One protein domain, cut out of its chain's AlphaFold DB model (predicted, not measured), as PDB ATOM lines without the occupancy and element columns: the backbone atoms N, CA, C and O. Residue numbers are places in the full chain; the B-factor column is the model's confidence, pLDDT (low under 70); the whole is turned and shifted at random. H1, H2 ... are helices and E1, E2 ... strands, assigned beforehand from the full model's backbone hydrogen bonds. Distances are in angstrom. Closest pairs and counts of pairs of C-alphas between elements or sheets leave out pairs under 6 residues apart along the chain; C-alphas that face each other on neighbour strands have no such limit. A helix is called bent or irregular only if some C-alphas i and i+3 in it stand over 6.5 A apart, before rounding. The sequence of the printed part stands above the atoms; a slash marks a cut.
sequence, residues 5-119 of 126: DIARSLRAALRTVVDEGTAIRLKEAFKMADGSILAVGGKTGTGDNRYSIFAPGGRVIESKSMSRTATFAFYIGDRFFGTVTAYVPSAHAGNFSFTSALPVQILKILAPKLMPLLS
ATOM      1  N   ASP A   5     227.026 284.930 262.064       95.31
ATOM      2  CA  ASP A   5     227.205 284.502 263.453       95.31
ATOM      3  C   ASP A   5     227.578 283.020 263.547       95.31
ATOM      4  O   ASP A   5     228.550 282.663 264.215       95.31
ATOM      5  N   ILE A   6     226.876 282.148 262.815       96.00
ATOM      6  CA  ILE A   6     227.170 280.710 262.823       96.00
ATOM      7  C   ILE A   6     228.537 280.444 262.177       96.00
ATOM      8  O   ILE A   6     229.298 279.612 262.674       96.00
ATOM      9  N   ALA A   7     228.888 281.152 261.101       93.56
ATOM     10  CA  ALA A   7     230.187 280.997 260.445       93.56
ATOM     11  C   ALA A   7     231.336 281.400 261.377       93.56
ATOM     12  O   ALA A   7     232.342 280.689 261.475       93.56
ATOM     13  N   ARG A   8     231.159 282.495 262.119       94.25
ATOM     14  CA  ARG A   8     232.113 282.975 263.122       94.25
ATOM     15  C   ARG A   8     232.273 281.971 264.263       94.25
ATOM     16  O   ARG A   8     233.406 281.630 264.611       94.25
ATOM     17  N   SER A   9     231.169 281.438 264.788       96.38
ATOM     18  CA  SER A   9     231.193 280.402 265.829       96.38
ATOM     19  C   SER A   9     231.866 279.115 265.353       96.38
ATOM     20  O   SER A   9     232.714 278.571 266.061       96.38
ATOM     21  N   LEU A  10     231.552 278.646 264.142       94.88
ATOM     22  CA  LEU A  10     232.186 277.461 263.560       94.88
ATOM     23  C   LEU A  10     233.694 277.664 263.406       94.88
ATOM     24  O   LEU A  10     234.480 276.779 263.738       94.88
ATOM     25  N   ARG A  11     234.111 278.839 262.930       94.88
ATOM     26  CA  ARG A  11     235.525 279.161 262.744       94.88
ATOM     27  C   ARG A  11     236.279 279.181 264.073       94.88
ATOM     28  O   ARG A  11     237.344 278.578 264.168       94.88
ATOM     29  N   ALA A  12     235.694 279.779 265.110       95.19
ATOM     30  CA  ALA A  12     236.243 279.729 266.464       95.19
ATOM     31  C   ALA A  12     236.352 278.282 266.981       95.19
ATOM     32  O   ALA A  12     237.405 277.888 267.477       95.19
ATOM     33  N   ALA A  13     235.316 277.461 266.789       96.88
ATOM     34  CA  ALA A  13     235.324 276.057 267.199       96.88
ATOM     35  C   ALA A  13     236.371 275.213 266.445       96.88
ATOM     36  O   ALA A  13     237.005 274.341 267.028       96.88
ATOM     37  N   LEU A  14     236.596 275.466 265.155       97.25
ATOM     38  CA  LEU A  14     237.634 274.776 264.381       97.25
ATOM     39  C   LEU A  14     239.051 275.202 264.782       97.25
ATOM     40  O   LEU A  14     239.994 274.422 264.628       97.25
ATOM     41  N   ARG A  15     239.212 276.421 265.300       96.88
ATOM     42  CA  ARG A  15     240.492 276.918 265.806       96.88
ATOM     43  C   ARG A  15     240.934 276.179 267.070       96.88
ATOM     44  O   ARG A  15     242.107 275.838 267.179       96.88
ATOM     45  N   THR A  16     240.014 275.823 267.970       96.94
ATOM     46  CA  THR A  16     240.361 275.090 269.209       96.94
ATOM     47  C   THR A  16     241.012 273.732 268.929       96.94
ATOM     48  O   THR A  16     241.890 273.288 269.667       96.94
ATOM     49  N   VAL A  17     240.681 273.088 267.803       96.69
ATOM     50  CA  VAL A  17     241.330 271.839 267.369       96.69
ATOM     51  C   VAL A  17     242.832 272.026 267.110       96.69
ATOM     52  O   VAL A  17     243.601 271.079 267.295       96.69
ATOM     53  N   VAL A  18     243.245 273.223 266.686       96.81
ATOM     54  CA  VAL A  18     244.642 273.608 266.435       96.81
ATOM     55  C   VAL A  18     245.281 274.261 267.659       96.81
ATOM     56  O   VAL A  18     246.478 274.107 267.858       96.81
ATOM     57  N   ASP A  19     244.523 274.957 268.500       95.44
ATOM     58  CA  ASP A  19     245.098 275.593 269.689       95.44
ATOM     59  C   ASP A  19     245.347 274.579 270.821       95.44
ATOM     60  O   ASP A  19     246.343 274.692 271.542       95.44
ATOM     61  N   GLU A  20     244.475 273.571 270.945       94.69
ATOM     62  CA  GLU A  20     244.419 272.658 272.101       94.69
ATOM     63  C   GLU A  20     244.179 271.187 271.716       94.69
ATOM     64  O   GLU A  20     244.382 270.279 272.522       94.69
ATOM     65  N   GLY A  21     243.737 270.922 270.485       93.44
ATOM     66  CA  GLY A  21     243.251 269.606 270.083       93.44
ATOM     67  C   GLY A  21     244.216 268.768 269.244       93.44
ATOM     68  O   GLY A  21     245.440 268.887 269.251       93.44
ATOM     69  N   THR A  22     243.626 267.874 268.450       93.00
ATOM     70  CA  THR A  22     244.360 266.895 267.627       93.00
ATOM     71  C   THR A  22     245.289 267.504 266.566       93.00
ATOM     72  O   THR A  22     246.137 266.787 266.032       93.00
ATOM     73  N   ALA A  23     245.139 268.793 266.245       95.81
ATOM     74  CA  ALA A  23     245.965 269.507 265.273       95.81
ATOM     75  C   ALA A  23     246.953 270.491 265.930       95.81
ATOM     76  O   ALA A  23     247.555 271.296 265.221       95.81
ATOM     77  N   ILE A  24     247.193 270.381 267.246       96.38
ATOM     78  CA  ILE A  24     248.054 271.285 268.037       96.38
ATOM     79  C   ILE A  24     249.451 271.532 267.465       96.38
ATOM     80  O   ILE A  24     250.070 272.567 267.680       96.38
ATOM     81  N   ARG A  25     249.955 270.599 266.661       94.56
ATOM     82  CA  ARG A  25     251.255 270.719 265.992       94.56
ATOM     83  C   ARG A  25     251.337 271.896 265.018       94.56
ATOM     84  O   ARG A  25     252.458 272.326 264.737       94.56
ATOM     85  N   LEU A  26     250.201 272.381 264.517       96.44
ATOM     86  CA  LEU A  26     250.105 273.544 263.632       96.44
ATOM     87  C   LEU A  26     249.993 274.874 264.376       96.44
ATOM     88  O   LEU A  26     250.024 275.917 263.722       96.44
ATOM     89  N   LYS A  27     249.897 274.855 265.710       94.56
ATOM     90  CA  LYS A  27     249.968 276.067 266.520       94.56
ATOM     91  C   LYS A  27     251.230 276.840 266.137       94.56
ATOM     92  O   LYS A  27     252.329 276.286 266.157       94.56
ATOM     93  N   GLU A  28     251.032 278.082 265.705       93.69
ATOM     94  CA  GLU A  28     252.096 279.008 265.287       93.69
ATOM     95  C   GLU A  28     252.933 278.561 264.071       93.69
ATOM     96  O   GLU A  28     253.991 279.126 263.803       93.69
ATOM     97  N   ALA A  29     252.471 277.578 263.289       94.81
ATOM     98  CA  ALA A  29     253.225 277.063 262.139       94.81
ATOM     99  C   ALA A  29     253.317 278.046 260.956       94.81
ATOM    100  O   ALA A  29     254.223 277.923 260.133       94.81
ATOM    101  N   PHE A  30     252.397 279.008 260.865       95.12
ATOM    102  CA  PHE A  30     252.333 279.999 259.791       95.12
ATOM    103  C   PHE A  30     252.609 281.391 260.355       95.12
ATOM    104  O   PHE A  30     251.692 282.130 260.715       95.12
ATOM    105  N   LYS A  31     253.895 281.725 260.466       94.31
ATOM    106  CA  LYS A  31     254.377 283.006 260.984       94.31
ATOM    107  C   LYS A  31     254.823 283.903 259.831       94.31
ATOM    108  O   LYS A  31     255.660 283.497 259.028       94.31
ATOM    109  N   MET A  32     254.256 285.099 259.752       90.25
ATOM    110  CA  MET A  32     254.626 286.122 258.778       90.25
ATOM    111  C   MET A  32     255.989 286.750 259.095       90.25
ATOM    112  O   MET A  32     256.535 286.593 260.190       90.25
ATOM    113  N   ALA A  33     256.535 287.488 258.126       88.94
ATOM    114  CA  ALA A  33     257.819 288.176 258.263       88.94
ATOM    115  C   ALA A  33     257.807 289.263 259.357       88.94
ATOM    116  O   ALA A  33     258.826 289.484 260.002       88.94
ATOM    117  N   ASP A  34     256.653 289.891 259.602       89.62
ATOM    118  CA  ASP A  34     256.442 290.872 260.678       89.62
ATOM    119  C   ASP A  34     256.280 290.229 262.071       89.62
ATOM    120  O   ASP A  34     256.133 290.917 263.078       89.62
ATOM    121  N   GLY A  35     256.315 288.896 262.140       90.19
ATOM    122  CA  GLY A  35     256.157 288.126 263.364       90.19
ATOM    123  C   GLY A  35     254.713 287.793 263.735       90.19
ATOM    124  O   GLY A  35     254.523 287.011 264.672       90.19
ATOM    125  N   SER A  36     253.720 288.310 263.005       91.69
ATOM    126  CA  SER A  36     252.314 287.948 263.193       91.69
ATOM    127  C   SER A  36     252.055 286.487 262.806       91.69
ATOM    128  O   SER A  36     252.784 285.876 262.019       91.69
ATOM    129  N   ILE A  37     251.021 285.892 263.398       92.75
ATOM    130  CA  ILE A  37     250.679 284.481 263.199       92.75
ATOM    131  C   ILE A  37     249.354 284.400 262.460       92.75
ATOM    132  O   ILE A  37     248.330 284.888 262.940       92.75
ATOM    133  N   LEU A  38     249.365 283.739 261.306       93.94
ATOM    134  CA  LEU A  38     248.146 283.440 260.574       93.94
ATOM    135  C   LEU A  38     247.319 282.421 261.357       93.94
ATOM    136  O   LEU A  38     247.783 281.322 261.665       93.94
ATOM    137  N   ALA A  39     246.073 282.784 261.664       94.31
ATOM    138  CA  ALA A  39     245.154 281.891 262.355       94.31
ATOM    139  C   ALA A  39     244.874 280.648 261.500       94.31
ATOM    140  O   ALA A  39     244.489 280.763 260.337       94.31
ATOM    141  N   VAL A  40     245.015 279.467 262.097       97.31
ATOM    142  CA  VAL A  40     244.693 278.185 261.464       97.31
ATOM    143  C   VAL A  40     243.583 277.522 262.257       97.31
ATOM    144  O   VAL A  40     243.620 277.484 263.484       97.31
ATOM    145  N   GLY A  41     242.607 276.969 261.554       97.31
ATOM    146  CA  GLY A  41     241.606 276.097 262.149       97.31
ATOM    147  C   GLY A  41     241.257 274.982 261.186       97.31
ATOM    148  O   GLY A  41     241.492 275.076 259.982       97.31
ATOM    149  N   GLY A  42     240.723 273.892 261.710       97.38
ATOM    150  CA  GLY A  42     240.375 272.755 260.878       97.38
ATOM    151  C   GLY A  42     239.946 271.554 261.686       97.38
ATOM    152  O   GLY A  42     239.932 271.574 262.916       97.38
ATOM    153  N   LYS A  43     239.615 270.471 260.988       97.38
ATOM    154  CA  LYS A  43     239.239 269.218 261.628       97.38
ATOM    155  C   LYS A  43     239.994 268.043 261.041       97.38
ATOM    156  O   LYS A  43     240.146 267.880 259.834       97.38
ATOM    157  N   THR A  44     240.454 267.204 261.957       94.88
ATOM    158  CA  THR A  44     241.045 265.901 261.687       94.88
ATOM    159  C   THR A  44     239.964 264.844 261.471       94.88
ATOM    160  O   THR A  44     238.985 264.777 262.220       94.88
ATOM    161  N   GLY A  45     240.164 263.989 260.476       91.44
ATOM    162  CA  GLY A  45     239.365 262.800 260.210       91.44
ATOM    163  C   GLY A  45     240.267 261.579 260.072       91.44
ATOM    164  O   GLY A  45     241.383 261.667 259.557       91.44
ATOM    165  N   THR A  46     239.804 260.433 260.559       87.19
ATOM    166  CA  THR A  46     240.420 259.127 260.302       87.19
ATOM    167  C   THR A  46     239.311 258.190 259.858       87.19
ATOM    168  O   THR A  46     238.274 258.127 260.511       87.19
ATOM    169  N   GLY A  47     239.520 257.505 258.741       81.44
ATOM    170  CA  GLY A  47     238.607 256.494 258.229       81.44
ATOM    171  C   GLY A  47     239.351 255.187 258.030       81.44
ATOM    172  O   GLY A  47     240.405 255.156 257.389       81.44
ATOM    173  N   ASP A  48     238.809 254.107 258.571       74.62
ATOM    174  CA  ASP A  48     239.200 252.747 258.247       74.62
ATOM    175  C   ASP A  48     238.064 252.081 257.469       74.62
ATOM    176  O   ASP A  48     236.995 251.800 258.000       74.62
ATOM    177  N   ASN A  49     238.277 251.830 256.176       67.69
ATOM    178  CA  ASN A  49     237.333 250.994 255.449       67.69
ATOM    179  C   ASN A  49     237.576 249.550 255.887       67.69
ATOM    180  O   ASN A  49     238.709 249.074 255.781       67.69
ATOM    181  N   ARG A  50     236.550 248.856 256.383       71.00
ATOM    182  CA  ARG A  50     236.690 247.510 256.940       71.00
ATOM    183  C   ARG A  50     235.579 246.594 256.460       71.00
ATOM    184  O   ARG A  50     234.406 246.930 256.555       71.00
ATOM    185  N   TYR A  51     235.959 245.412 255.999       72.69
ATOM    186  CA  TYR A  51     235.025 244.342 255.690       72.69
ATOM    187  C   TYR A  51     234.925 243.399 256.888       72.69
ATOM    188  O   TYR A  51     235.951 242.899 257.349       72.69
ATOM    189  N   SER A  52     233.713 243.179 257.403       78.56
ATOM    190  CA  SER A  52     233.464 242.255 258.516       78.56
ATOM    191  C   SER A  52     232.558 241.112 258.067       78.56
ATOM    192  O   SER A  52     231.502 241.356 257.489       78.56
ATOM    193  N   ILE A  53     232.963 239.875 258.343       78.94
ATOM    194  CA  ILE A  53     232.160 238.668 258.131       78.94
ATOM    195  C   ILE A  53     231.534 238.286 259.469       78.94
ATOM    196  O   ILE A  53     232.224 238.279 260.490       78.94
ATOM    197  N   PHE A  54     230.243 237.952 259.467       82.94
ATOM    198  CA  PHE A  54     229.473 237.602 260.663       82.94
ATOM    199  C   PHE A  54     228.964 236.160 260.598       82.94
ATOM    200  O   PHE A  54     228.512 235.701 259.552       82.94
ATOM    201  N   ALA A  55     229.028 235.452 261.723       80.94
ATOM    202  CA  ALA A  55     228.444 234.127 261.896       80.94
ATOM    203  C   ALA A  55     226.933 234.249 262.150       80.94
ATOM    204  O   ALA A  55     226.469 235.308 262.596       80.94
ATOM    205  N   PRO A  56     226.163 233.160 261.963       75.19
ATOM    206  CA  PRO A  56     224.808 233.078 262.497       75.19
ATOM    207  C   PRO A  56     224.805 233.456 263.988       75.19
ATOM    208  O   PRO A  56     225.606 232.935 264.763       75.19
ATOM    209  N   GLY A  57     223.959 234.415 264.379       81.12
ATOM    210  CA  GLY A  57     223.946 234.990 265.734       81.12
ATOM    211  C   GLY A  57     224.764 236.279 265.918       81.12
ATOM    212  O   GLY A  57     224.887 236.756 267.041       81.12
ATOM    213  N   GLY A  58     225.316 236.863 264.847       78.50
ATOM    214  CA  GLY A  58     225.898 238.216 264.863       78.50
ATOM    215  C   GLY A  58     227.335 238.312 265.385       78.50
ATOM    216  O   GLY A  58     227.876 239.412 265.501       78.50
ATOM    217  N   ARG A  59     227.994 237.184 265.676       81.81
ATOM    218  CA  ARG A  59     229.405 237.169 266.090       81.81
ATOM    219  C   ARG A  59     230.319 237.461 264.896       81.81
ATOM    220  O   ARG A  59     230.210 236.791 263.874       81.81
ATOM    221  N   VAL A  60     231.252 238.403 265.033       80.88
ATOM    222  CA  VAL A  60     232.278 238.682 264.011       80.88
ATOM    223  C   VAL A  60     233.210 237.473 263.880       80.88
ATOM    224  O   VAL A  60     233.790 237.033 264.872       80.88
ATOM    225  N   ILE A  61     233.337 236.931 262.668       80.62
ATOM    226  CA  ILE A  61     234.235 235.810 262.334       80.62
ATOM    227  C   ILE A  61     235.524 236.299 261.677       80.62
ATOM    228  O   ILE A  61     236.580 235.715 261.886       80.62
ATOM    229  N   GLU A  62     235.445 237.376 260.900       74.75
ATOM    230  CA  GLU A  62     236.598 237.991 260.250       74.75
ATOM    231  C   GLU A  62     236.374 239.500 260.170       74.75
ATOM    232  O   GLU A  62     235.251 239.957 259.972       74.75
ATOM    233  N   SER A  63     237.431 240.287 260.331       70.88
ATOM    234  CA  SER A  63     237.387 241.742 260.213       70.88
ATOM    235  C   SER A  63     238.673 242.199 259.525       70.88
ATOM    236  O   SER A  63     239.731 242.249 260.154       70.88
ATOM    237  N   LYS A  64     238.585 242.531 258.235       69.62
ATOM    238  CA  LYS A  64     239.723 242.879 257.377       69.62
ATOM    239  C   LYS A  64     239.680 244.350 256.968       69.62
ATOM    240  O   LYS A  64     238.723 244.804 256.343       69.62
ATOM    241  N   SER A  65     240.736 245.098 257.289       67.56
ATOM    242  CA  SER A  65     240.891 246.496 256.865       67.56
ATOM    243  C   SER A  65     241.198 246.578 255.365       67.56
ATOM    244  O   SER A  65     242.204 246.045 254.904       67.56
ATOM    245  N   MET A  66     240.331 247.258 254.617       70.50
ATOM    246  CA  MET A  66     240.343 247.426 253.158       70.50
ATOM    247  C   MET A  66     241.063 248.704 252.693       70.50
ATOM    248  O   MET A  66     241.604 248.741 251.589       70.50
ATOM    249  N   SER A  67     241.139 249.736 253.527       71.44
ATOM    250  CA  SER A  67     242.022 250.892 253.328       71.44
ATOM    251  C   SER A  67     242.064 251.732 254.602       71.44
ATOM    252  O   SER A  67     241.181 251.623 255.458       71.44
ATOM    253  N   ARG A  68     243.087 252.580 254.735       78.19
ATOM    254  CA  ARG A  68     243.165 253.570 255.815       78.19
ATOM    255  C   ARG A  68     243.377 254.961 255.234       78.19
ATOM    256  O   ARG A  68     244.252 255.162 254.393       78.19
ATOM    257  N   THR A  69     242.572 255.902 255.710       86.31
ATOM    258  CA  THR A  69     242.599 257.307 255.306       86.31
ATOM    259  C   THR A  69     242.764 258.187 256.534       86.31
ATOM    260  O   THR A  69     242.087 257.998 257.544       86.31
ATOM    261  N   ALA A  70     243.648 259.168 256.437       91.12
ATOM    262  CA  ALA A  70     243.787 260.242 257.405       91.12
ATOM    263  C   ALA A  70     243.648 261.566 256.657       91.12
ATOM    264  O   ALA A  70     244.380 261.802 255.699       91.12
ATOM    265  N   THR A  71     242.744 262.433 257.101       93.69
ATOM    266  CA  THR A  71     242.472 263.716 256.445       93.69
ATOM    267  C   THR A  71     242.525 264.855 257.450       93.69
ATOM    268  O   THR A  71     242.107 264.710 258.600       93.69
ATOM    269  N   PHE A  72     243.024 266.005 257.013       97.31
ATOM    270  CA  PHE A  72     242.878 267.270 257.718       97.31
ATOM    271  C   PHE A  72     242.324 268.307 256.745       97.31
ATOM    272  O   PHE A  72     243.006 268.665 255.788       97.31
ATOM    273  N   ALA A  73     241.092 268.755 256.987       97.50
ATOM    274  CA  ALA A  73     240.468 269.861 256.267       97.50
ATOM    275  C   ALA A  73     240.618 271.135 257.101       97.50
ATOM    276  O   ALA A  73     240.354 271.108 258.306       97.50
ATOM    277  N   PHE A  74     241.066 272.228 256.489       97.75
ATOM    278  CA  PHE A  74     241.534 273.399 257.223       97.75
ATOM    279  C   PHE A  74     241.313 274.712 256.480       97.75
ATOM    280  O   PHE A  74     241.085 274.735 255.270       97.75
ATOM    281  N   TYR A  75     241.449 275.801 257.231       97.38
ATOM    282  CA  TYR A  75     241.654 277.147 256.718       97.38
ATOM    283  C   TYR A  75     242.942 277.759 257.291       97.38
ATOM    284  O   TYR A  75     243.378 277.383 258.383       97.38
ATOM    285  N   ILE A  76     243.532 278.715 256.570       96.00
ATOM    286  CA  ILE A  76     244.656 279.555 257.012       96.00
ATOM    287  C   ILE A  76     244.305 281.015 256.720       96.00
ATOM    288  O   ILE A  76     244.007 281.381 255.580       96.00
ATOM    289  N   GLY A  77     244.334 281.858 257.753       93.06
ATOM    290  CA  GLY A  77     243.831 283.225 257.660       93.06
ATOM    291  C   GLY A  77     242.370 283.244 257.204       93.06
ATOM    292  O   GLY A  77     241.623 282.293 257.448       93.06
ATOM    293  N   ASP A  78     241.952 284.327 256.555       89.94
ATOM    294  CA  ASP A  78     240.563 284.532 256.113       89.94
ATOM    295  C   ASP A  78     240.256 283.971 254.719       89.94
ATOM    296  O   ASP A  78     239.094 283.929 254.321       89.94
ATOM    297  N   ARG A  79     241.283 283.553 253.969       90.06
ATOM    298  CA  ARG A  79     241.181 283.384 252.509       90.06
ATOM    299  C   ARG A  79     241.562 282.001 251.998       90.06
ATOM    300  O   ARG A  79     241.114 281.611 250.924       90.06
ATOM    301  N   PHE A  80     242.375 281.251 252.736       94.31
ATOM    302  CA  PHE A  80     242.902 279.982 252.247       94.31
ATOM    303  C   PHE A  80     242.187 278.818 252.906       94.31
ATOM    304  O   PHE A  80     242.120 278.741 254.128       94.31
ATOM    305  N   PHE A  81     241.704 277.892 252.086       95.94
ATOM    306  CA  PHE A  81     241.045 276.663 252.508       95.94
ATOM    307  C   PHE A  81     241.702 275.493 251.793       95.94
ATOM    308  O   PHE A  81     242.117 275.613 250.639       95.94
ATOM    309  N   GLY A  82     241.807 274.355 252.464       96.44
ATOM    310  CA  GLY A  82     242.476 273.207 251.880       96.44
ATOM    311  C   GLY A  82     242.189 271.910 252.604       96.44
ATOM    312  O   GLY A  82     241.555 271.861 253.659       96.44
ATOM    313  N   THR A  83     242.686 270.835 252.007       96.62
ATOM    314  CA  THR A  83     242.661 269.505 252.598       96.62
ATOM    315  C   THR A  83     243.978 268.795 252.327       96.62
ATOM    316  O   THR A  83     244.526 268.885 251.229       96.62
ATOM    317  N   VAL A  84     244.493 268.085 253.328       96.06
ATOM    318  CA  VAL A  84     245.578 267.113 253.155       96.06
ATOM    319  C   VAL A  84     245.023 265.741 253.495       96.06
ATOM    320  O   VAL A  84     244.500 265.540 254.591       96.06
ATOM    321  N   THR A  85     245.172 264.790 252.575       93.31
ATOM    322  CA  THR A  85     244.736 263.404 252.758       93.31
ATOM    323  C   THR A  85     245.911 262.458 252.554       93.31
ATOM    324  O   THR A  85     246.544 262.462 251.502       93.31
ATOM    325  N   ALA A  86     246.180 261.625 253.554       89.75
ATOM    326  CA  ALA A  86     247.046 260.463 253.442       89.75
ATOM    327  C   ALA A  86     246.177 259.213 253.256       89.75
ATOM    328  O   ALA A  86     245.247 258.980 254.031       89.75
ATOM    329  N   TYR A  87     246.488 258.415 252.237       86.94
ATOM    330  CA  TYR A  87     245.717 257.238 251.846       86.94
ATOM    331  C   TYR A  87     246.637 256.033 251.651       86.94
ATOM    332  O   TYR A  87     247.644 256.135 250.951       86.94
ATOM    333  N   VAL A  88     246.282 254.893 252.251       79.69
ATOM    334  CA  VAL A  88     247.008 253.625 252.087       79.69
ATOM    335  C   VAL A  88     246.043 252.498 251.687       79.69
ATOM    336  O   VAL A  88     245.122 252.180 252.452       79.69
ATOM    337  N   PRO A  89     246.248 251.866 250.512       73.69
ATOM    338  CA  PRO A  89     245.522 250.664 250.089       73.69
ATOM    339  C   PRO A  89     245.793 249.433 250.981       73.69
ATOM    340  O   PRO A  89     246.890 249.251 251.511       73.69
ATOM    341  N   SER A  90     244.801 248.543 251.113       64.06
ATOM    342  CA  SER A  90     244.759 247.430 252.086       64.06
ATOM    343  C   SER A  90     245.844 246.379 252.045       64.06
ATOM    344  O   SER A  90     246.097 245.801 253.099       64.06
ATOM    345  N   ALA A  91     246.473 246.089 250.904       59.31
ATOM    346  CA  ALA A  91     247.451 244.994 250.846       59.31
ATOM    347  C   ALA A  91     248.598 245.174 251.867       59.31
ATOM    348  O   ALA A  91     249.199 244.194 252.292       59.31
ATOM    349  N   HIS A  92     248.833 246.414 252.319       54.81
ATOM    350  CA  HIS A  92     249.852 246.772 253.305       54.81
ATOM    351  C   HIS A  92     249.285 247.475 254.558       54.81
ATOM    352  O   HIS A  92     250.041 247.800 255.470       54.81
ATOM    353  N   ALA A  93     247.969 247.719 254.648       53.75
ATOM    354  CA  ALA A  93     247.382 248.602 255.669       53.75
ATOM    355  C   ALA A  93     247.507 248.079 257.113       53.75
ATOM    356  O   ALA A  93     247.522 248.882 258.045       53.75
ATOM    357  N   GLY A  94     247.640 246.762 257.309       56.44
ATOM    358  CA  GLY A  94     247.896 246.167 258.628       56.44
ATOM    359  C   GLY A  94     249.250 246.563 259.231       56.44
ATOM    360  O   GLY A  94     249.376 246.613 260.451       56.44
ATOM    361  N   ASN A  95     250.224 246.927 258.390       56.19
ATOM    362  CA  ASN A  95     251.577 247.306 258.812       56.19
ATOM    363  C   ASN A  95     251.745 248.824 258.996       56.19
ATOM    364  O   ASN A  95     252.770 249.272 259.504       56.19
ATOM    365  N   PHE A  96     250.752 249.629 258.601       55.66
ATOM    366  CA  PHE A  96     250.809 251.087 258.691       55.66
ATOM    367  C   PHE A  96     249.800 251.623 259.713       55.66
ATOM    368  O   PHE A  96     248.604 251.799 259.462       55.66
ATOM    369  N   SER A  97     250.316 251.948 260.896       59.66
ATOM    370  CA  SER A  97     249.590 252.698 261.915       59.66
ATOM    371  C   SER A  97     249.923 254.186 261.810       59.66
ATOM    372  O   SER A  97     250.859 254.660 262.448       59.66
ATOM    373  N   PHE A  98     249.151 254.938 261.025       67.81
ATOM    374  CA  PHE A  98     249.163 256.403 261.078       67.81
ATOM    375  C   PHE A  98     247.794 256.927 261.511       67.81
ATOM    376  O   PHE A  98     246.749 256.414 261.110       67.81
ATOM    377  N   THR A  99     247.814 257.944 262.368       72.25
ATOM    378  CA  THR A  99     246.628 258.681 262.810       72.25
ATOM    379  C   THR A  99     246.427 259.913 261.925       72.25
ATOM    380  O   THR A  99     247.275 260.250 261.091       72.25
ATOM    381  N   SER A 100     245.353 260.667 262.162       76.50
ATOM    382  CA  SER A 100     245.156 262.001 261.580       76.50
ATOM    383  C   SER A 100     246.281 263.010 261.863       76.50
ATOM    384  O   SER A 100     246.259 264.104 261.303       76.50
ATOM    385  N   ALA A 101     247.277 262.677 262.693       86.50
ATOM    386  CA  ALA A 101     248.461 263.507 262.895       86.50
ATOM    387  C   ALA A 101     249.357 263.599 261.645       86.50
ATOM    388  O   ALA A 101     250.054 264.598 261.488       86.50
ATOM    389  N   LEU A 102     249.348 262.596 260.756       91.25
ATOM    390  CA  LEU A 102     250.208 262.595 259.566       91.25
ATOM    391  C   LEU A 102     249.878 263.756 258.599       91.25
ATOM    392  O   LEU A 102     250.784 264.540 258.313       91.25
ATOM    393  N   PRO A 103     248.620 263.959 258.159       94.38
ATOM    394  CA  PRO A 103     248.243 265.131 257.362       94.38
ATOM    395  C   PRO A 103     248.610 266.474 258.002       94.38
ATOM    396  O   PRO A 103     249.107 267.371 257.326       94.38
ATOM    397  N   VAL A 104     248.412 266.598 259.318       96.38
ATOM    398  CA  VAL A 104     248.749 267.804 260.093       96.38
ATOM    399  C   VAL A 104     250.257 268.080 260.038       96.38
ATOM    400  O   VAL A 104     250.675 269.216 259.825       96.38
ATOM    401  N   GLN A 105     251.087 267.044 260.186       95.38
ATOM    402  CA  GLN A 105     252.546 267.163 260.108       95.38
ATOM    403  C   GLN A 105     253.031 267.502 258.698       95.38
ATOM    404  O   GLN A 105     253.926 268.331 258.548       95.38
ATOM    405  N   ILE A 106     252.426 266.906 257.666       95.38
ATOM    406  CA  ILE A 106     252.734 267.242 256.270       95.38
ATOM    407  C   ILE A 106     252.460 268.726 256.023       95.38
ATOM    408  O   ILE A 106     253.332 269.426 255.514       95.38
ATOM    409  N   LEU A 107     251.295 269.231 256.444       96.75
ATOM    410  CA  LEU A 107     250.972 270.650 256.296       96.75
ATOM    411  C   LEU A 107     251.981 271.548 257.028       96.75
ATOM    412  O   LEU A 107     252.410 272.557 256.475       96.75
ATOM    413  N   LYS A 108     252.422 271.155 258.230       96.62
ATOM    414  CA  LYS A 108     253.459 271.879 258.978       96.62
ATOM    415  C   LYS A 108     254.784 271.948 258.214       96.62
ATOM    416  O   LYS A 108     255.385 273.013 258.137       96.62
ATOM    417  N   ILE A 109     255.234 270.829 257.647       96.81
ATOM    418  CA  ILE A 109     256.475 270.759 256.854       96.81
ATOM    419  C   ILE A 109     256.371 271.636 255.602       96.81
ATOM    420  O   ILE A 109     257.351 272.255 255.193       96.81
ATOM    421  N   LEU A 110     255.184 271.703 254.998       95.94
ATOM    422  CA  LEU A 110     254.932 272.537 253.827       95.94
ATOM    423  C   LEU A 110     254.796 274.027 254.160       95.94
ATOM    424  O   LEU A 110     254.951 274.839 253.250       95.94
ATOM    425  N   ALA A 111     254.560 274.405 255.421       95.19
ATOM    426  CA  ALA A 111     254.281 275.788 255.803       95.19
ATOM    427  C   ALA A 111     255.298 276.804 255.243       95.19
ATOM    428  O   ALA A 111     254.853 277.740 254.579       95.19
ATOM    429  N   PRO A 112     256.633 276.612 255.339       93.50
ATOM    430  CA  PRO A 112     257.599 277.562 254.777       93.50
ATOM    431  C   PRO A 112     257.494 277.734 253.256       93.50
ATOM    432  O   PRO A 112     257.740 278.819 252.742       93.50
ATOM    433  N   LYS A 113     257.108 276.677 252.526       93.88
ATOM    434  CA  LYS A 113     256.902 276.729 251.068       93.88
ATOM    435  C   LYS A 113     255.584 277.405 250.695       93.88
ATOM    436  O   LYS A 113     255.472 277.940 249.598       93.88
ATOM    437  N   LEU A 114     254.599 277.368 251.590       93.38
ATOM    438  CA  LEU A 114     253.301 278.009 251.401       93.38
ATOM    439  C   LEU A 114     253.325 279.487 251.800       93.38
ATOM    440  O   LEU A 114     252.598 280.268 251.198       93.38
ATOM    441  N   MET A 115     254.169 279.887 252.760       93.69
ATOM    442  CA  MET A 115     254.228 281.264 253.270       93.69
ATOM    443  C   MET A 115     254.300 282.343 252.182       93.69
ATOM    444  O   MET A 115     253.528 283.292 252.300       93.69
ATOM    445  N   PRO A 116     255.111 282.210 251.108       92.00
ATOM    446  CA  PRO A 116     255.099 283.184 250.025       92.00
ATOM    447  C   PRO A 116     253.710 283.347 249.411       92.00
ATOM    448  O   PRO A 116     253.268 284.465 249.237       92.00
ATOM    449  N   LEU A 117     252.960 282.276 249.151       90.38
ATOM    450  CA  LEU A 117     251.602 282.390 248.599       90.38
ATOM    451  C   LEU A 117     250.616 283.023 249.592       90.38
ATOM    452  O   LEU A 117     249.709 283.745 249.191       90.38
ATOM    453  N   LEU A 118     250.800 282.757 250.886       90.12
ATOM    454  CA  LEU A 118     249.905 283.216 251.949       90.12
ATOM    455  C   LEU A 118     250.116 284.689 252.327       90.12
ATOM    456  O   LEU A 118     249.211 285.301 252.891       90.12
ATOM    457  N   SER A 119     251.296 285.248 252.044       83.88
ATOM    458  CA  SER A 119     251.669 286.617 252.415       83.88
ATOM    459  C   SER A 119     251.359 287.672 251.352       83.88
ATOM    460  O   SER A 119     251.570 288.852 251.615       83.88
TER     461      SER A 119
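What this domain is: This is residues 5 to 119 of the 126 residues of an uncharacterized protein of Planctomyces bekefii (UniProt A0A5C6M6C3). A long, narrow, twisted sheet of three strands makes most of the longest axis, with the link of residues 20 to 39 reaching past one of its ends at Asp 34; at the other end the hairpin of E1 and E2 reaches well past the end of E3 and makes a two-stranded arm. Toward the other end of the sheet, H3 covers one face, over E2 and E3, while H1 stands up from the opposite face, over E1; the short H2 is beside E2 where E3 ends. The printed part has 115 residues, with three named helices and three named strands in the order H1 E1 E2 E3 H2 H3, and the class is mixed, helices and strands. The sheet's order is E1, E2, E3, all antiparallel. The whole is loose, with a radius of gyration of the C-alphas of 18.1 A, and elongated, spanning 64 by 33 by 20 A.

Where its parts are: E1, residues 40 to 54, runs 43.4 A from C-alpha 40 at (244.693, 278.185, 261.464). E2, residues 60 to 76, is 43.3 A long and bends by 55 degrees at residue 64. E3, residues 80 to 89, is 29.5 A long. H1, residues 5 to 19, begins with C-alpha 5 at (227.205, 284.502, 263.453) and is 20.9 A long. H2, residues 90 to 95, measures 9.6 A and is irregular: C-alphas 91 and 94 are 7.9 A apart. H3, residues 101 to 118, measures 22.6 A and ends with C-alpha 118 at (249.905, 283.216, 251.949). It is irregular, C-alphas 109 and 112 being 7.2 A apart, with a kink of 67 degrees near residue 112.

How they stand to each other: E1, E2 and E3 form a meander, each strand the antiparallel neighbour of the one before. In the hairpin of E1 and E2, at 168 degrees, N 45 and O 71 are 2.8 A apart, within hydrogen-bond range. In the hairpin of E2 and E3, at 159 degrees, N 76 and O 80 are within range at 2.8 A. H3 is on the sheet at a height of 8.8 A, slantwise to the strands, at 37 degrees to E3 on the local plane; its closest C-alphas to E3 are those of Pro 103 and Val 84, 5.4 A. H1 is on the opposite face at a height of 7.3 A, and its line rises 62 degrees; the closest C-alphas of H1 and E1 are those of Arg 15 and Gly 41, 3.9 A. H2 stands at the sheet's level, only just, with a height of 3.7 A; its closest C-alphas to E2 are those of Ser 90 and Met 66, 4.5 A. H1 and H3 are apart. O i to N i+4 pairs within range number 9 of 11 in H1, 10 of 14 in H3 and 0 of 2 in H2, where 2 of 3 O i to N i+3 pairs are.

The domain as a whole: The two C-alphas farthest apart are those of Asp 34 and Pro 56, 65.9 A. The printed part has no cut. The link from H1 to E1, residues 20 to 39, is long. The mean pLDDT of the printed part is 87.1; residue 49, residues 64 to 65 and residues 90 to 98 are under 70.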